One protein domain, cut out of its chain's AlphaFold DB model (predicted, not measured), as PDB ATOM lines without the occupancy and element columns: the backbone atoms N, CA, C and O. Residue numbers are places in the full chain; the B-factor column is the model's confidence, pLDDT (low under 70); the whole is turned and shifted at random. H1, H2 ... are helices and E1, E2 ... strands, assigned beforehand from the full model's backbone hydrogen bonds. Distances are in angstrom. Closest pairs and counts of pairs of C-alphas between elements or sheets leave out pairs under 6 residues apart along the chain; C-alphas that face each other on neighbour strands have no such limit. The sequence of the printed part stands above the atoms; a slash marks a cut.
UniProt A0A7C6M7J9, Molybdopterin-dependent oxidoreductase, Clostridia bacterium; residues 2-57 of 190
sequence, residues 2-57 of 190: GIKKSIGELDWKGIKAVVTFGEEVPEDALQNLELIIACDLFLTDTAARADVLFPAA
ATOM      1  N   GLY A   2     188.637 104.110 165.703       39.78
ATOM      2  CA  GLY A   2     187.704 104.672 164.695       39.78
ATOM      3  C   GLY A   2     186.238 104.618 165.155       39.78
ATOM      4  O   GLY A   2     185.800 103.567 165.601       39.78
ATOM      5  N   ILE A   3     185.418 105.671 165.169       36.69
ATOM      6  CA  ILE A   3     185.446 107.039 164.612       36.69
ATOM      7  C   ILE A   3     186.101 108.013 165.607       36.69
ATOM      8  O   ILE A   3     185.817 107.950 166.800       36.69
ATOM      9  N   LYS A   4     187.018 108.886 165.156       60.88
ATOM     10  CA  LYS A   4     187.730 109.816 166.058       60.88
ATOM     11  C   LYS A   4     186.994 111.135 166.319       60.88
ATOM     12  O   LYS A   4     187.359 111.771 167.299       60.88
ATOM     13  N   LYS A   5     186.022 111.510 165.480       66.50
ATOM     14  CA  LYS A   5     185.051 112.621 165.592       66.50
ATOM     15  C   LYS A   5     184.229 112.657 164.295       66.50
ATOM     16  O   LYS A   5     184.775 112.312 163.246       66.50
ATOM     17  N   SER A   6     182.952 113.025 164.350       70.88
ATOM     18  CA  SER A   6     182.177 113.358 163.144       70.88
ATOM     19  C   SER A   6     182.597 114.725 162.588       70.88
ATOM     20  O   SER A   6     183.250 115.502 163.286       70.88
ATOM     21  N   ILE A   7     182.225 115.037 161.342       69.62
ATOM     22  CA  ILE A   7     182.600 116.299 160.677       69.62
ATOM     23  C   ILE A   7     182.156 117.545 161.469       69.62
ATOM     24  O   ILE A   7     182.880 118.537 161.529       69.62
ATOM     25  N   GLY A   8     181.019 117.457 162.170       70.62
ATOM     26  CA  GLY A   8     180.509 118.512 163.055       70.62
ATOM     27  C   GLY A   8     181.207 118.605 164.419       70.62
ATOM     28  O   GLY A   8     180.956 119.542 165.167       70.62
ATOM     29  N   GLU A   9     182.076 117.655 164.768       75.44
ATOM     30  CA  GLU A   9     182.830 117.633 166.034       75.44
ATOM     31  C   GLU A   9     184.314 118.013 165.852       75.44
ATOM     32  O   GLU A   9     185.104 117.980 166.812       75.44
ATOM     33  N   LEU A  10     184.719 118.330 164.619       78.44
ATOM     34  CA  LEU A  10     186.056 118.818 164.300       78.44
ATOM     35  C   LEU A  10     186.213 120.276 164.750       78.44
ATOM     36  O   LEU A  10     185.296 121.082 164.639       78.44
ATOM     37  N   ASP A  11     187.401 120.610 165.259       84.44
ATOM     38  CA  ASP A  11     187.770 122.006 165.495       84.44
ATOM     39  C   ASP A  11     188.330 122.592 164.199       84.44
ATOM     40  O   ASP A  11     189.477 122.342 163.822       84.44
ATOM     41  N   TRP A  12     187.489 123.350 163.504       85.56
ATOM     42  CA  TRP A  12     187.798 123.913 162.193       85.56
ATOM     43  C   TRP A  12     188.752 125.105 162.239       85.56
ATOM     44  O   TRP A  12     189.323 125.456 161.212       85.56
ATOM     45  N   LYS A  13     189.004 125.700 163.414       83.69
ATOM     46  CA  LYS A  13     189.826 126.920 163.524       83.69
ATOM     47  C   LYS A  13     191.276 126.731 163.072       83.69
ATOM     48  O   LYS A  13     191.927 127.703 162.699       83.69
ATOM     49  N   GLY A  14     191.786 125.502 163.123       85.50
ATOM     50  CA  GLY A  14     193.143 125.160 162.687       85.50
ATOM     51  C   GLY A  14     193.232 124.527 161.297       85.50
ATOM     52  O   GLY A  14     194.338 124.241 160.842       85.50
ATOM     53  N   ILE A  15     192.104 124.268 160.632       92.12
ATOM     54  CA  ILE A  15     192.075 123.558 159.350       92.12
ATOM     55  C   ILE A  15     192.091 124.589 158.225       92.12
ATOM     56  O   ILE A  15     191.273 125.501 158.203       92.12
ATOM     57  N   LYS A  16     193.040 124.443 157.296       94.12
ATOM     58  CA  LYS A  16     193.213 125.356 156.156       94.12
ATOM     59  C   LYS A  16     192.754 124.776 154.831       94.12
ATOM     60  O   LYS A  16     192.351 125.526 153.956       94.12
ATOM     61  N   ALA A  17     192.791 123.458 154.693       94.62
ATOM     62  CA  ALA A  17     192.383 122.784 153.476       94.62
ATOM     63  C   ALA A  17     191.575 121.530 153.800       94.62
ATOM     64  O   ALA A  17     191.837 120.863 154.806       94.62
ATOM     65  N   VAL A  18     190.628 121.194 152.927       94.00
ATOM     66  CA  VAL A  18     189.857 119.952 153.004       94.00
ATOM     67  C   VAL A  18     189.833 119.257 151.647       94.00
ATOM     68  O   VAL A  18     189.753 119.902 150.603       94.00
ATOM     69  N   VAL A  19     189.889 117.926 151.679       95.19
ATOM     70  CA  VAL A  19     189.609 117.071 150.522       95.19
ATOM     71  C   VAL A  19     188.445 116.165 150.900       95.19
ATOM     72  O   VAL A  19     188.583 115.341 151.807       95.19
ATOM     73  N   THR A  20     187.298 116.333 150.247       94.31
ATOM     74  CA  THR A  20     186.077 115.569 150.534       94.31
ATOM     75  C   THR A  20     185.764 114.573 149.425       94.31
ATOM     76  O   THR A  20     186.056 114.799 148.252       94.31
ATOM     77  N   PHE A  21     185.158 113.449 149.805       94.06
ATOM     78  CA  PHE A  21     184.703 112.409 148.885       94.06
ATOM     79  C   PHE A  21     183.255 112.052 149.217       94.06
ATOM     80  O   PHE A  21     183.020 111.191 150.060       94.06
ATOM     81  N   GLY A  22     182.302 112.711 148.554       90.56
ATOM     82  CA  GLY A  22     180.866 112.515 148.774       90.56
ATOM     83  C   GLY A  22     180.387 112.906 150.177       90.56
ATOM     84  O   GLY A  22     179.493 112.254 150.707       90.56
ATOM     85  N   GLU A  23     181.006 113.923 150.782       90.88
ATOM     86  CA  GLU A  23     180.703 114.402 152.137       90.88
ATOM     87  C   GLU A  23     180.413 115.906 152.127       90.88
ATOM     88  O   GLU A  23     181.069 116.664 151.407       90.88
ATOM     89  N   GLU A  24     179.477 116.330 152.976       89.00
ATOM     90  CA  GLU A  24     179.098 117.735 153.158       89.00
ATOM     91  C   GLU A  24     179.837 118.363 154.342       89.00
ATOM     92  O   GLU A  24     179.793 117.862 155.470       89.00
ATOM     93  N   VAL A  25     180.492 119.492 154.093       88.44
ATOM     94  CA  VAL A  25     181.194 120.278 155.109       88.44
ATOM     95  C   VAL A  25     180.234 121.320 155.692       88.44
ATOM     96  O   VAL A  25     179.510 121.972 154.940       88.44
ATOM     97  N   PRO A  26     180.221 121.520 157.024       86.88
ATOM     98  CA  PRO A  26     179.423 122.571 157.643       86.88
ATOM     99  C   PRO A  26     179.699 123.958 157.043       86.88
ATOM    100  O   PRO A  26     180.843 124.333 156.790       86.88
ATOM    101  N   GLU A  27     178.641 124.740 156.846       84.50
ATOM    102  CA  GLU A  27     178.701 126.072 156.234       84.50
ATOM    103  C   GLU A  27     179.684 127.022 156.940       84.50
ATOM    104  O   GLU A  27     180.431 127.756 156.295       84.50
ATOM    105  N   ASP A  28     179.706 126.992 158.271       84.19
ATOM    106  CA  ASP A  28     180.592 127.804 159.106       84.19
ATOM    107  C   ASP A  28     182.066 127.394 158.978       84.19
ATOM    108  O   ASP A  28     182.968 128.226 159.121       84.19
ATOM    109  N   ALA A  29     182.323 126.126 158.660       86.31
ATOM    110  CA  ALA A  29     183.659 125.633 158.373       86.31
ATOM    111  C   ALA A  29     184.141 126.060 156.981       86.31
ATOM    112  O   ALA A  29     185.282 126.503 156.851       86.31
ATOM    113  N   LEU A  30     183.275 125.991 155.963       84.81
ATOM    114  CA  LEU A  30     183.617 126.326 154.573       84.81
ATOM    115  C   LEU A  30     184.169 127.750 154.417       84.81
ATOM    116  O   LEU A  30     185.061 127.973 153.608       84.81
ATOM    117  N   GLN A  31     183.688 128.703 155.217       84.75
ATOM    118  CA  GLN A  31     184.103 130.111 155.138       84.75
ATOM    119  C   GLN A  31     185.548 130.369 155.588       84.75
ATOM    120  O   GLN A  31     186.117 131.403 155.247       84.75
ATOM    121  N   ASN A  32     186.131 129.464 156.380       87.12
ATOM    122  CA  ASN A  32     187.464 129.638 156.964       87.12
ATOM    123  C   ASN A  32     188.550 128.820 156.248       87.12
ATOM    124  O   ASN A  32     189.728 128.927 156.601       87.12
ATOM    125  N   LEU A  33     188.160 127.992 155.275       93.38
ATOM    126  CA  LEU A  33     189.074 127.175 154.489       93.38
ATOM    127  C   LEU A  33     189.708 128.011 153.373       93.38
ATOM    128  O   LEU A  33     189.051 128.810 152.718       93.38
ATOM    129  N   GLU A  34     191.003 127.808 153.165       95.62
ATOM    130  CA  GLU A  34     191.789 128.424 152.091       95.62
ATOM    131  C   GLU A  34     191.796 127.562 150.821       95.62
ATOM    132  O   GLU A  34     192.133 128.058 149.750       95.62
ATOM    133  N   LEU A  35     191.470 126.270 150.947       96.31
ATOM    134  CA  LEU A  35     191.365 125.341 149.828       96.31
ATOM    135  C   LEU A  35     190.309 124.263 150.092       96.31
ATOM    136  O   LEU A  35     190.391 123.511 151.069       96.31
ATOM    137  N   ILE A  36     189.366 124.125 149.171       96.50
ATOM    138  CA  ILE A  36     188.335 123.094 149.182       96.50
ATOM    139  C   ILE A  36     188.458 122.269 147.902       96.50
ATOM    140  O   ILE A  36     188.207 122.752 146.798       96.50
ATOM    141  N   ILE A  37     188.821 120.996 148.056       97.12
ATOM    142  CA  ILE A  37     188.782 120.008 146.979       97.12
ATOM    143  C   ILE A  37     187.604 119.075 147.245       97.12
ATOM    144  O   ILE A  37     187.599 118.362 148.248       97.12
ATOM    145  N   ALA A  38     186.625 119.048 146.348       96.69
ATOM    146  CA  ALA A  38     185.468 118.167 146.456       96.69
ATOM    147  C   ALA A  38     185.491 117.096 145.363       96.69
ATOM    148  O   ALA A  38     185.756 117.384 144.196       96.69
ATOM    149  N   CYS A  39     185.196 115.853 145.732       97.00
ATOM    150  CA  CYS A  39     184.901 114.768 144.805       97.00
ATOM    151  C   CYS A  39     183.444 114.349 145.002       97.00
ATOM    152  O   CYS A  39     183.119 113.705 146.003       97.00
ATOM    153  N   ASP A  40     182.570 114.740 144.074       96.19
ATOM    154  CA  ASP A  40     181.121 114.581 144.222       96.19
ATOM    155  C   ASP A  40     180.443 114.157 142.913       96.19
ATOM    156  O   ASP A  40     180.932 114.423 141.812       96.19
ATOM    157  N   LEU A  41     179.321 113.451 143.043       94.25
ATOM    158  CA  LEU A  41     178.491 113.018 141.921       94.25
ATOM    159  C   LEU A  41     177.536 114.134 141.474       94.25
ATOM    160  O   LEU A  41     177.163 114.193 140.302       94.25
ATOM    161  N   PHE A  42     177.142 115.011 142.400       92.25
ATOM    162  CA  PHE A  42     176.232 116.124 142.146       92.25
ATOM    163  C   PHE A  42     176.832 117.444 142.627       92.25
ATOM    164  O   PHE A  42     177.766 117.474 143.422       92.25
ATOM    165  N   LEU A  43     176.273 118.556 142.145       92.62
ATOM    166  CA  LEU A  43     176.642 119.888 142.612       92.62
ATOM    167  C   LEU A  43     175.976 120.164 143.970       92.62
ATOM    168  O   LEU A  43     174.912 120.776 144.041       92.62
ATOM    169  N   THR A  44     176.589 119.632 145.021       91.25
ATOM    170  CA  THR A  44     176.239 119.812 146.436       91.25
ATOM    171  C   THR A  44     176.590 121.209 146.960       91.25
ATOM    172  O   THR A  44     177.281 121.968 146.275       91.25
ATOM    173  N   ASP A  45     176.141 121.559 148.175       90.31
ATOM    174  CA  ASP A  45     176.460 122.861 148.796       90.31
ATOM    175  C   ASP A  45     177.991 123.004 148.946       90.31
ATOM    176  O   ASP A  45     178.564 124.045 148.609       90.31
ATOM    177  N   THR A  46     178.667 121.924 149.360       92.56
ATOM    178  CA  THR A  46     180.134 121.841 149.413       92.56
ATOM    179  C   THR A  46     180.777 121.910 148.025       92.56
ATOM    180  O   THR A  46     181.698 122.701 147.825       92.56
ATOM    181  N   ALA A  47     180.306 121.128 147.045       94.38
ATOM    182  CA  ALA A  47     180.887 121.121 145.698       94.38
ATOM    183  C   ALA A  47     180.740 122.470 144.978       94.38
ATOM    184  O   ALA A  47     181.647 122.879 144.259       94.38
ATOM    185  N   ALA A  48     179.635 123.185 145.196       93.69
ATOM    186  CA  ALA A  48     179.402 124.513 144.628       93.69
ATOM    187  C   ALA A  48     180.385 125.577 145.146       93.69
ATOM    188  O   ALA A  48     180.555 126.618 144.512       93.69
ATOM    189  N   ARG A  49     181.017 125.322 146.296       93.88
ATOM    190  CA  ARG A  49     181.999 126.202 146.945       93.88
ATOM    191  C   ARG A  49     183.431 125.693 146.816       93.88
ATOM    192  O   ARG A  49     184.336 126.326 147.345       93.88
ATOM    193  N   ALA A  50     183.633 124.552 146.161       96.56
ATOM    194  CA  ALA A  50     184.949 123.963 146.008       96.56
ATOM    195  C   ALA A  50     185.806 124.774 145.029       96.56
ATOM    196  O   ALA A  50     185.352 125.126 143.941       96.56
ATOM    197  N   ASP A  51     187.068 125.004 145.385       97.38
ATOM    198  CA  ASP A  51     188.062 125.578 144.475       97.38
ATOM    199  C   ASP A  51     188.438 124.577 143.374       97.38
ATOM    200  O   ASP A  51     188.744 124.953 142.241       97.38
ATOM    201  N   VAL A  52     188.403 123.281 143.705       97.12
ATOM    202  CA  VAL A  52     188.635 122.176 142.771       97.12
ATOM    203  C   VAL A  52     187.528 121.140 142.928       97.12
ATOM    204  O   VAL A  52     187.333 120.587 144.009       97.12
ATOM    205  N   LEU A  53     186.843 120.829 141.829       96.94
ATOM    206  CA  LEU A  53     185.798 119.809 141.783       96.94
ATOM    207  C   LEU A  53     186.212 118.653 140.867       96.94
ATOM    208  O   LEU A  53     186.447 118.846 139.673       96.94
ATOM    209  N   PHE A  54     186.249 117.441 141.418       97.19
ATOM    210  CA  PHE A  54     186.403 116.199 140.668       97.19
ATOM    211  C   PHE A  54     185.049 115.487 140.533       97.19
ATOM    212  O   PHE A  54     184.409 115.206 141.549       97.19
ATOM    213  N   PRO A  55     184.605 115.141 139.312       95.62
ATOM    214  CA  PRO A  55     183.385 114.361 139.135       95.62
ATOM    215  C   PRO A  55     183.565 112.933 139.667       95.62
ATOM    216  O   PRO A  55     184.407 112.178 139.172       95.62
ATOM    217  N   ALA A  56     182.774 112.553 140.668       96.06
ATOM    218  CA  ALA A  56     182.851 111.233 141.281       96.06
ATOM    219  C   ALA A  56     182.183 110.152 140.417       96.06
ATOM    220  O   ALA A  56     181.169 110.381 139.759       96.06
ATOM    221  N   ALA A  57     182.709 108.930 140.498       95.50
ATOM    222  CA  ALA A  57     182.058 107.730 139.994       95.50
ATOM    223  C   ALA A  57     180.995 107.229 140.992       95.50
ATOM    224  O   ALA A  57     181.245 107.082 142.199       95.50
TER     225      ALA A  57
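This is residues 2 to 57 of the 190 residues of the protein "Molybdopterin-dependent oxidoreductase" of Clostridia bacterium (UniProt A0A7C6M7J9). With little regular structure, this is a small wall of three strands, E1, E2 and E3, whose links, one holding the short helix H1, fold over one face. The long stretch of residues 2 to 16 lies beyond the E1 edge. The 56 printed residues hold E1, H1, E2, E3 in that order, with 19 in named elements; the sheet order E1, E2, E3 is parallel, the class mixed. It is compact, with a radius of gyration of the C-alphas of 11.0 A, spanning 28 by 26 by 14 A.

E2, residues 35 to 40, is 15.9 A long. E1, residues 17 to 21, starts at C-alpha 17 (192.383, 122.784, 153.476) and is 13.7 A long. E3, residues 52 to 55, is 10.1 A long and ends at C-alpha 55 (183.385, 114.361, 139.135). H1, residues 27 to 30, is 5.2 A long.

Inner strand E2 is parallel to E1 at 2 degrees, with N 20 and O 37 within hydrogen-bond range at 2.9 A. E2 is parallel to E3 at 8 degrees, with N 54 and O 38 at 2.8 A. E1, H1 and E2 form a strand-helix-strand unit, two parallel neighbour strands with a helix between, and its crossover is right-handed. H1 is only just not on the sheet, with 4 pairs of C-alphas within 10 A; its closest C-alpha to E2 is that of Leu 30, 7.9 A from that of Ile 36. H1 is too short for an O i to N i+4 pair; its one O i to N i+3 pair is within range.

The C-alphas farthest apart, of Lys 13 and Ala 57, are 31.3 A apart. The printed part has no cut, and E2 to E3 is a long link. Residues 2 to 5 and 7 have pLDDT under 70.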